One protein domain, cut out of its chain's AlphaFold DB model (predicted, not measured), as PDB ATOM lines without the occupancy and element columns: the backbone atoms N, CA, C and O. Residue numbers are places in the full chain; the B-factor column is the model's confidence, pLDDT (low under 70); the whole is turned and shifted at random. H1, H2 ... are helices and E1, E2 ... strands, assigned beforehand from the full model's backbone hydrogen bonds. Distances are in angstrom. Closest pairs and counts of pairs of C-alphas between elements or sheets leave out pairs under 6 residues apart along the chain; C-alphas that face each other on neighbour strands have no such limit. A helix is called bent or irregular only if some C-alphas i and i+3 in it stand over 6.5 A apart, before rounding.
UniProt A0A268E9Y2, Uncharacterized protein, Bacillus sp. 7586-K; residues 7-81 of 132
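AT A GLANCE: This is residues 7 to 81 of the 132 residues of an uncharacterized protein of Bacillus sp. 7586-K (UniProt A0A268E9Y2). A small, twisted sheet of three strands makes one side of this domain, and beside it two helices, H1 and H2, cross each other, each reaching the sheet with a few residues. The long helix H2 begins near E3, crosses H1 and sticks out at its far end with residues 74 to 81. The printed part has 75 residues, with three named strands and two named helices in the order E1, E2, H1, E3, H2; the class is mixed, helices and strands. The sheet has the order E2, E1, E3, antiparallel throughout. The whole is compact, with a radius of gyration of the C-alphas of 12.6 A and spans of 40 by 31 by 20 A.

IN THESE COORDINATES: E1, residues 7 to 13, begins at C-alpha 7 at (133.762, 169.585, 163.048) and is 20.3 A long from first to last C-alpha. E2, residues 20 to 27, measures 21.2 A, and E3, residues 47 to 52, measures 13.8 A. H1, residues 30 to 39, is 14.3 A long and begins at C-alpha 30 at (140.541, 159.292, 166.500). H2, residues 59 to 81, is 31.8 A long and ends at C-alpha 81 at (164.020, 161.086, 179.380). H2 is irregular, with C-alphas 61 and 64 7.6 A apart, and has a kink of 34 degrees near residue 66.

HOW THE PARTS SIT: E1 is the inner strand of the sheet, and E2 and E3 are its edge strands. E1 and E2 form a hairpin, antiparallel at 158 degrees, with N 10 and O 23 within hydrogen-bond range at 2.8 A. E1 and E3 are antiparallel at 175 degrees, with N 11 and O 49 within range at 2.9 A. E2, H1 and E3 form a split strand-helix-strand unit, two strands running the same way with E1 between them in the sheet, and its crossover is right-handed. H1 only grazes the sheet, with residues 32 to 36; the closest C-alphas of E2 and H1 are those of Val 27 and Phe 33, 5.7 A apart. H2 only grazes the sheet too, with residues 59 to 62; the closest C-alphas of E3 and H2 are those of Phe 50 and Val 59, 6.4 A apart. H2 touches H1 with residues 65 to 73 alone, at a steep tilt of 65 degrees, the same way; their closest C-alphas, of Val 34 and Ala 69, are 5.3 A apart. Every O i to N i+4 pair of H1 is within hydrogen-bond range, against 16 of 19 in H2.

THE WHOLE: The two C-alphas farthest apart, those of Lys 55 and Lys 81, are 40.9 A apart. Without residues 74 to 81, which stand free, the body spans 31 by 28 by 19 A. The printed part has no cut. The link from E2 to H1 is tight, and the links from E1 to E2, from H1 to E3 and from E3 to H2 are short. The mean pLDDT of the printed part is 87.4, and residues 15 to 18 and 77 to 81 are under 70.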
ATOM      1  N   TRP A   7     133.275 168.271 162.652       96.00
ATOM      2  CA  TRP A   7     133.762 169.585 163.048       96.00
ATOM      3  C   TRP A   7     133.629 169.761 164.557       96.00
ATOM      4  O   TRP A   7     132.604 169.378 165.124       96.00
ATOM      5  N   ILE A   8     134.627 170.357 165.207       96.06
ATOM      6  CA  ILE A   8     134.583 170.672 166.635       96.06
ATOM      7  C   ILE A   8     134.765 172.154 166.905       96.06
ATOM      8  O   ILE A   8     135.478 172.850 166.179       96.06
ATOM      9  N   ARG A   9     134.178 172.596 168.014       95.75
ATOM     10  CA  ARG A   9     134.512 173.845 168.693       95.75
ATOM     11  C   ARG A   9     134.781 173.537 170.161       95.75
ATOM     12  O   ARG A   9     133.990 172.856 170.810       95.75
ATOM     13  N   ILE A  10     135.904 174.020 170.671       94.56
ATOM     14  CA  ILE A  10     136.347 173.836 172.051       94.56
ATOM     15  C   ILE A  10     136.576 175.208 172.657       94.56
ATOM     16  O   ILE A  10     137.329 176.000 172.099       94.56
ATOM     17  N   GLU A  11     136.002 175.455 173.825       93.25
ATOM     18  CA  GLU A  11     136.336 176.605 174.660       93.25
ATOM     19  C   GLU A  11     136.949 176.096 175.959       93.25
ATOM     20  O   GLU A  11     136.366 175.252 176.645       93.25
ATOM     21  N   TYR A  12     138.142 176.577 176.295       91.56
ATOM     22  CA  TYR A  12     138.904 176.094 177.443       91.56
ATOM     23  C   TYR A  12     139.676 177.221 178.129       91.56
ATOM     24  O   TYR A  12     139.939 178.275 177.547       91.56
ATOM     25  N   ARG A  13     140.016 177.012 179.402       86.44
ATOM     26  CA  ARG A  13     140.882 177.914 180.171       86.44
ATOM     27  C   ARG A  13     142.332 177.437 180.090       86.44
ATOM     28  O   ARG A  13     142.611 176.250 180.257       86.44
ATOM     29  N   GLU A  14     143.249 178.363 179.850       77.19
ATOM     30  CA  GLU A  14     144.681 178.112 179.997       77.19
ATOM     31  C   GLU A  14     145.053 178.236 181.482       77.19
ATOM     32  O   GLU A  14     144.557 179.124 182.164       77.19
ATOM     33  N   LEU A  15     145.867 177.321 182.014       65.69
ATOM     34  CA  LEU A  15     146.130 177.262 183.463       65.69
ATOM     35  C   LEU A  15     146.816 178.526 183.997       65.69
ATOM     36  O   LEU A  15     146.559 178.911 185.133       65.69
ATOM     37  N   ASP A  16     147.609 179.183 183.153       66.94
ATOM     38  CA  ASP A  16     148.431 180.335 183.525       66.94
ATOM     39  C   ASP A  16     147.816 181.674 183.077       66.94
ATOM     40  O   ASP A  16     148.444 182.721 183.205       66.94
ATOM     41  N   ASN A  17     146.593 181.659 182.530       61.31
ATOM     42  CA  ASN A  17     145.961 182.835 181.939       61.31
ATOM     43  C   ASN A  17     144.485 182.955 182.343       61.31
ATOM     44  O   ASN A  17     143.714 181.997 182.299       61.31
ATOM     45  N   SER A  18     144.053 184.170 182.687       65.88
ATOM     46  CA  SER A  18     142.659 184.460 183.060       65.88
ATOM     47  C   SER A  18     141.684 184.404 181.871       65.88
ATOM     48  O   SER A  18     140.466 184.351 182.067       65.88
ATOM     49  N   TYR A  19     142.205 184.357 180.642       70.88
ATOM     50  CA  TYR A  19     141.433 184.377 179.402       70.88
ATOM     51  C   TYR A  19     141.017 182.979 178.921       70.88
ATOM     52  O   TYR A  19     141.700 181.974 179.125       70.88
ATOM     53  N   SER A  20     139.863 182.920 178.252       77.94
ATOM     54  CA  SER A  20     139.364 181.702 177.604       77.94
ATOM     55  C   SER A  20     139.939 181.616 176.191       77.94
ATOM     56  O   SER A  20     139.878 182.601 175.457       77.94
ATOM     57  N   LYS A  21     140.460 180.454 175.793       82.69
ATOM     58  CA  LYS A  21     140.887 180.177 174.416       82.69
ATOM     59  C   LYS A  21     139.851 179.320 173.696       82.69
ATOM     60  O   LYS A  21     139.164 178.503 174.310       82.69
ATOM     61  N   GLY A  22     139.760 179.528 172.386       89.19
ATOM     62  CA  GLY A  22     138.917 178.763 171.478       89.19
ATOM     63  C   GLY A  22     139.759 177.956 170.495       89.19
ATOM     64  O   GLY A  22     140.731 178.477 169.952       89.19
ATOM     65  N   TYR A  23     139.386 176.703 170.251       91.94
ATOM     66  CA  TYR A  23     139.874 175.924 169.113       91.94
ATOM     67  C   TYR A  23     138.690 175.485 168.259       91.94
ATOM     68  O   TYR A  23     137.714 174.953 168.785       91.94
ATOM     69  N   THR A  24     138.810 175.647 166.947       94.62
ATOM     70  CA  THR A  24     137.787 175.234 165.988       94.62
ATOM     71  C   THR A  24     138.459 174.517 164.823       94.62
ATOM     72  O   THR A  24     139.473 174.995 164.314       94.62
ATOM     73  N   GLY A  25     137.912 173.380 164.391       94.44
ATOM     74  CA  GLY A  25     138.453 172.657 163.239       94.44
ATOM     75  C   GLY A  25     137.851 171.275 163.023       94.44
ATOM     76  O   GLY A  25     137.046 170.790 163.814       94.44
ATOM     77  N   SER A  26     138.266 170.624 161.938       95.38
ATOM     78  CA  SER A  26     137.818 169.275 161.584       95.38
ATOM     79  C   SER A  26     138.661 168.198 162.258       95.38
ATOM     80  O   SER A  26     139.887 168.192 162.168       95.38
ATOM     81  N   VAL A  27     137.992 167.210 162.840       95.81
ATOM     82  CA  VAL A  27     138.590 165.975 163.335       95.81
ATOM     83  C   VAL A  27     138.339 164.871 162.316       95.81
ATOM     84  O   VAL A  27     137.200 164.538 161.994       95.81
ATOM     85  N   LEU A  28     139.425 164.293 161.803       95.69
ATOM     86  CA  LEU A  28     139.390 163.372 160.660       95.69
ATOM     87  C   LEU A  28     139.271 161.909 161.087       95.69
ATOM     88  O   LEU A  28     138.711 161.092 160.370       95.69
ATOM     89  N   ASN A  29     139.842 161.577 162.241       95.19
ATOM     90  CA  ASN A  29     139.832 160.259 162.858       95.19
ATOM     91  C   ASN A  29     140.245 160.400 164.332       95.19
ATOM     92  O   ASN A  29     140.592 161.490 164.795       95.19
ATOM     93  N   GLU A  30     140.227 159.293 165.070       93.38
ATOM     94  CA  GLU A  30     140.541 159.292 166.500       93.38
ATOM     95  C   GLU A  30     141.976 159.735 166.798       93.38
ATOM     96  O   GLU A  30     142.193 160.546 167.697       93.38
ATOM     97  N   LYS A  31     142.949 159.277 166.000       93.19
ATOM     98  CA  LYS A  31     144.352 159.683 166.145       93.19
ATOM     99  C   LYS A  31     144.506 161.194 165.973       93.19
ATOM    100  O   LYS A  31     145.163 161.832 166.788       93.19
ATOM    101  N   HIS A  32     143.865 161.769 164.957       94.44
ATOM    102  CA  HIS A  32     143.876 163.212 164.745       94.44
ATOM    103  C   HIS A  32     143.261 163.953 165.938       94.44
ATOM    104  O   HIS A  32     143.778 164.988 166.346       94.44
ATOM    105  N   PHE A  33     142.210 163.407 166.556       94.81
ATOM    106  CA  PHE A  33     141.623 164.019 167.745       94.81
ATOM    107  C   PHE A  33     142.604 164.038 168.926       94.81
ATOM    108  O   PHE A  33     142.789 165.069 169.571       94.81
ATOM    109  N   VAL A  34     143.274 162.913 169.179       93.81
ATOM    110  CA  VAL A  34     144.308 162.830 170.217       93.81
ATOM    111  C   VAL A  34     145.437 163.830 169.935       93.81
ATOM    112  O   VAL A  34     145.843 164.563 170.837       93.81
ATOM    113  N   ASP A  35     145.877 163.943 168.678       92.00
ATOM    114  CA  ASP A  35     146.897 164.912 168.261       92.00
ATOM    115  C   ASP A  35     146.449 166.368 168.529       92.00
ATOM    116  O   ASP A  35     147.247 167.178 169.009       92.00
ATOM    117  N   VAL A  36     145.176 166.707 168.286       93.00
ATOM    118  CA  VAL A  36     144.600 168.029 168.609       93.00
ATOM    119  C   VAL A  36     144.652 168.307 170.113       93.00
ATOM    120  O   VAL A  36     145.060 169.403 170.510       93.00
ATOM    121  N   VAL A  37     144.290 167.331 170.952       92.81
ATOM    122  CA  VAL A  37     144.331 167.460 172.421       92.81
ATOM    123  C   VAL A  37     145.756 167.716 172.910       92.81
ATOM    124  O   VAL A  37     145.981 168.651 173.682       92.81
ATOM    125  N   VAL A  38     146.727 166.938 172.419       90.50
ATOM    126  CA  VAL A  38     148.137 167.063 172.816       90.50
ATOM    127  C   VAL A  38     148.726 168.404 172.376       90.50
ATOM    128  O   VAL A  38     149.329 169.099 173.194       90.50
ATOM    129  N   ARG A  39     148.537 168.803 171.110       87.88
ATOM    130  CA  ARG A  39     149.124 170.040 170.556       87.88
ATOM    131  C   ARG A  39     148.638 171.297 171.261       87.88
ATOM    132  O   ARG A  39     149.423 172.213 171.477       87.88
ATOM    133  N   ASN A  40     147.362 171.325 171.636       87.25
ATOM    134  CA  ASN A  40     146.765 172.462 172.329       87.25
ATOM    135  C   ASN A  40     146.890 172.359 173.860       87.25
ATOM    136  O   ASN A  40     146.333 173.188 174.571       87.25
ATOM    137  N   SER A  41     147.606 171.350 174.381       86.69
ATOM    138  CA  SER A  41     147.774 171.110 175.822       86.69
ATOM    139  C   SER A  41     146.452 171.103 176.601       86.69
ATOM    140  O   SER A  41     146.385 171.571 177.739       86.69
ATOM    141  N   LEU A  42     145.391 170.570 175.986       89.62
ATOM    142  CA  LEU A  42     144.056 170.572 176.578       89.62
ATOM    143  C   LEU A  42     144.002 169.602 177.759       89.62
ATOM    144  O   LEU A  42     144.516 168.485 177.686       89.62
ATOM    145  N   LYS A  43     143.301 169.998 178.822       89.88
ATOM    146  CA  LYS A  43     142.935 169.112 179.929       89.88
ATOM    147  C   LYS A  43     141.422 169.017 180.002       89.88
ATOM    148  O   LYS A  43     140.734 170.015 179.829       89.88
ATOM    149  N   LEU A  44     140.908 167.831 180.311       91.06
ATOM    150  CA  LEU A  44     139.463 167.614 180.399       91.06
ATOM    151  C   LEU A  44     138.808 168.582 181.402       91.06
ATOM    152  O   LEU A  44     137.760 169.148 181.119       91.06
ATOM    153  N   SER A  45     139.478 168.833 182.532       89.38
ATOM    154  CA  SER A  45     139.026 169.743 183.591       89.38
ATOM    155  C   SER A  45     139.042 171.226 183.217       89.38
ATOM    156  O   SER A  45     138.440 172.029 183.922       89.38
ATOM    157  N   THR A  46     139.739 171.615 182.146       89.38
ATOM    158  CA  THR A  46     139.818 173.020 181.720       89.38
ATOM    159  C   THR A  46     138.858 173.353 180.586       89.38
ATOM    160  O   THR A  46     138.724 174.530 180.241       89.38
ATOM    161  N   ILE A  47     138.175 172.353 180.018       92.19
ATOM    162  CA  ILE A  47     137.158 172.552 178.985       92.19
ATOM    163  C   ILE A  47     135.903 173.135 179.625       92.19
ATOM    164  O   ILE A  47     135.303 172.538 180.513       92.19
ATOM    165  N   LYS A  48     135.490 174.296 179.120       91.12
ATOM    166  CA  LYS A  48     134.228 174.946 179.476       91.12
ATOM    167  C   LYS A  48     133.096 174.491 178.571       91.12
ATOM    168  O   LYS A  48     131.997 174.243 179.048       91.12
ATOM    169  N   LYS A  49     133.373 174.398 177.269       93.12
ATOM    170  CA  LYS A  49     132.385 174.045 176.253       93.12
ATOM    171  C   LYS A  49     133.017 173.193 175.168       93.12
ATOM    172  O   LYS A  49     134.142 173.454 174.740       93.12
ATOM    173  N   PHE A  50     132.283 172.183 174.720       94.75
ATOM    174  CA  PHE A  50     132.681 171.339 173.608       94.75
ATOM    175  C   PHE A  50     131.476 171.082 172.709       94.75
ATOM    176  O   PHE A  50     130.426 170.638 173.170       94.75
ATOM    177  N   GLU A  51     131.628 171.356 171.422       96.00
ATOM    178  CA  GLU A  51     130.584 171.168 170.423       96.00
ATOM    179  C   GLU A  51     131.090 170.286 169.290       96.00
ATOM    180  O   GLU A  51     132.250 170.376 168.883       96.00
ATOM    181  N   ILE A  52     130.192 169.466 168.753       95.25
ATOM    182  CA  ILE A  52     130.394 168.687 167.535       95.25
ATOM    183  C   ILE A  52     129.337 169.114 166.528       95.25
ATOM    184  O   ILE A  52     128.144 169.028 166.818       95.25
ATOM    185  N   ASN A  53     129.761 169.550 165.340       93.81
ATOM    186  CA  ASN A  53     128.872 170.039 164.281       93.81
ATOM    187  C   ASN A  53     127.839 171.055 164.821       93.81
ATOM    188  O   ASN A  53     126.640 170.923 164.574       93.81
ATOM    189  N   ASN A  54     128.317 172.032 165.606       92.31
ATOM    190  CA  ASN A  54     127.536 173.091 166.264       92.31
ATOM    191  C   ASN A  54     126.496 172.609 167.293       92.31
ATOM    192  O   ASN A  54     125.603 173.363 167.672       92.31
ATOM    193  N   LYS A  55     126.591 171.357 167.752       93.62
ATOM    194  CA  LYS A  55     125.762 170.821 168.833       93.62
ATOM    195  C   LYS A  55     126.617 170.579 170.058       93.62
ATOM    196  O   LYS A  55     127.665 169.940 169.961       93.62
ATOM    197  N   GLU A  56     126.152 171.059 171.204       94.25
ATOM    198  CA  GLU A  56     126.823 170.818 172.475       94.25
ATOM    199  C   GLU A  56     126.947 169.317 172.735       94.25
ATOM    200  O   GLU A  56     126.007 168.537 172.547       94.25
ATOM    201  N   TYR A  57     128.151 168.904 173.110       93.06
ATOM    202  CA  TYR A  57     128.493 167.511 173.302       93.06
ATOM    203  C   TYR A  57     129.104 167.318 174.692       93.06
ATOM    204  O   TYR A  57     130.055 168.018 175.047       93.06
ATOM    205  N   PRO A  58     128.602 166.357 175.492       93.00
ATOM    206  CA  PRO A  58     129.046 166.194 176.870       93.00
ATOM    207  C   PRO A  58     130.546 165.913 176.974       93.00
ATOM    208  O   PRO A  58     131.032 164.892 176.480       93.00
ATOM    209  N   VAL A  59     131.264 166.775 177.698       90.38
ATOM    210  CA  VAL A  59     132.713 166.649 177.932       90.38
ATOM    211  C   VAL A  59     133.056 165.315 178.600       90.38
ATOM    212  O   VAL A  59     134.044 164.685 178.239       90.38
ATOM    213  N   ALA A  60     132.188 164.800 179.478       89.12
ATOM    214  CA  ALA A  60     132.350 163.488 180.115       89.12
ATOM    215  C   ALA A  60     132.460 162.314 179.119       89.12
ATOM    216  O   ALA A  60     133.040 161.280 179.436       89.12
ATOM    217  N   LYS A  61     131.945 162.455 177.888       90.69
ATOM    218  CA  LYS A  61     132.090 161.431 176.836       90.69
ATOM    219  C   LYS A  61     133.453 161.473 176.136       90.69
ATOM    220  O   LYS A  61     133.712 160.628 175.280       90.69
ATOM    221  N   LEU A  62     134.311 162.441 176.463       90.69
ATOM    222  CA  LEU A  62     135.647 162.606 175.882       90.69
ATOM    223  C   LEU A  62     136.753 161.953 176.718       90.69
ATOM    224  O   LEU A  62     137.885 161.894 176.245       90.69
ATOM    225  N   THR A  63     136.447 161.430 177.911       92.81
ATOM    226  CA  THR A  63     137.424 160.870 178.864       92.81
ATOM    227  C   THR A  63     138.444 159.954 178.195       92.81
ATOM    228  O   THR A  63     139.641 160.202 178.292       92.81
ATOM    229  N   ARG A  64     137.983 158.995 177.383       92.94
ATOM    230  CA  ARG A  64     138.859 158.056 176.666       92.94
ATOM    231  C   ARG A  64     139.880 158.742 175.747       92.94
ATOM    232  O   ARG A  64     141.009 158.278 175.633       92.94
ATOM    233  N   ILE A  65     139.495 159.818 175.057       93.19
ATOM    234  CA  ILE A  65     140.404 160.567 174.169       93.19
ATOM    235  C   ILE A  65     141.465 161.297 174.993       93.19
ATOM    236  O   ILE A  65     142.640 161.286 174.632       93.19
ATOM    237  N   PHE A  66     141.064 161.889 176.117       93.31
ATOM    238  CA  PHE A  66     141.975 162.602 177.013       93.31
ATOM    239  C   PHE A  66     142.939 161.661 177.734       93.31
ATOM    240  O   PHE A  66     144.122 161.970 177.832       93.31
ATOM    241  N   GLU A  67     142.478 160.485 178.158       93.38
ATOM    242  CA  GLU A  67     143.338 159.436 178.716       93.38
ATOM    243  C   GLU A  67     144.390 158.972 177.704       93.38
ATOM    244  O   GLU A  67     145.569 158.872 178.041       93.38
ATOM    245  N   LYS A  68     143.996 158.758 176.439       92.38
ATOM    246  CA  LYS A  68     144.940 158.420 175.361       92.38
ATOM    247  C   LYS A  68     145.963 159.528 175.126       92.38
ATOM    248  O   LYS A  68     147.145 159.237 174.969       92.38
ATOM    249  N   ALA A  69     145.527 160.785 175.111       91.31
ATOM    250  CA  ALA A  69     146.423 161.926 174.952       91.31
ATOM    251  C   ALA A  69     147.436 162.023 176.101       91.31
ATOM    252  O   ALA A  69     148.626 162.218 175.858       91.31
ATOM    253  N   GLU A  70     146.981 161.838 177.340       90.06
ATOM    254  CA  GLU A  70     147.836 161.858 178.526       90.06
ATOM    255  C   GLU A  70     148.828 160.688 178.526       90.06
ATOM    256  O   GLU A  70     150.009 160.884 178.811       90.06
ATOM    257  N   PHE A  71     148.388 159.489 178.130       88.50
ATOM    258  CA  PHE A  71     149.266 158.332 177.958       88.50
ATOM    259  C   PHE A  71     150.359 158.599 176.917       88.50
ATOM    260  O   PHE A  71     151.536 158.446 177.226       88.50
ATOM    261  N   ILE A  72     150.000 159.089 175.723       83.88
ATOM    262  CA  ILE A  72     150.980 159.430 174.679       83.88
ATOM    263  C   ILE A  72     151.943 160.512 175.169       83.88
ATOM    264  O   ILE A  72     153.147 160.419 174.942       83.88
ATOM    265  N   LYS A  73     151.442 161.537 175.866       83.31
ATOM    266  CA  LYS A  73     152.287 162.598 176.423       83.31
ATOM    267  C   LYS A  73     153.287 162.044 177.440       83.31
ATOM    268  O   LYS A  73     154.450 162.449 177.420       83.31
ATOM    269  N   ARG A  74     152.861 161.105 178.292       82.38
ATOM    270  CA  ARG A  74     153.736 160.397 179.238       82.38
ATOM    271  C   ARG A  74     154.746 159.520 178.517       82.38
ATOM    272  O   ARG A  74     155.927 159.676 178.783       82.38
ATOM    273  N   GLU A  75     154.336 158.690 177.565       78.38
ATOM    274  CA  GLU A  75     155.264 157.851 176.796       78.38
ATOM    275  C   GLU A  75     156.304 158.674 176.037       78.38
ATOM    276  O   GLU A  75     157.491 158.356 176.058       78.38
ATOM    277  N   VAL A  76     155.890 159.773 175.404       74.19
ATOM    278  CA  VAL A  76     156.818 160.703 174.753       74.19
ATOM    279  C   VAL A  76     157.752 161.334 175.782       74.19
ATOM    280  O   VAL A  76     158.946 161.422 175.521       74.19
ATOM    281  N   SER A  77     157.248 161.737 176.952       67.00
ATOM    282  CA  SER A  77     158.068 162.265 178.048       67.00
ATOM    283  C   SER A  77     159.093 161.238 178.540       67.00
ATOM    284  O   SER A  77     160.279 161.551 178.593       67.00
ATOM    285  N   GLU A  78     158.686 159.996 178.813       69.44
ATOM    286  CA  GLU A  78     159.587 158.913 179.226       69.44
ATOM    287  C   GLU A  78     160.616 158.585 178.137       69.44
ATOM    288  O   GLU A  78     161.807 158.454 178.415       69.44
ATOM    289  N   LYS A  79     160.202 158.555 176.868       61.66
ATOM    290  CA  LYS A  79     161.119 158.371 175.738       61.66
ATOM    291  C   LYS A  79     162.092 159.542 175.582       61.66
ATOM    292  O   LYS A  79     163.242 159.342 175.207       61.66
ATOM    293  N   LEU A  80     161.668 160.771 175.877       59.03
ATOM    294  CA  LEU A  80     162.554 161.937 175.902       59.03
ATOM    295  C   LEU A  80     163.513 161.908 177.099       59.03
ATOM    296  O   LEU A  80     164.650 162.350 176.950       59.03
ATOM    297  N   LYS A  81     163.113 161.338 178.245       61.31
ATOM    298  CA  LYS A  81     164.020 161.086 179.380       61.31
ATOM    299  C   LYS A  81     165.130 160.098 179.021       61.31
ATOM    300  O   LYS A  81     166.228 160.216 179.552       61.31
TER     301      LYS A  81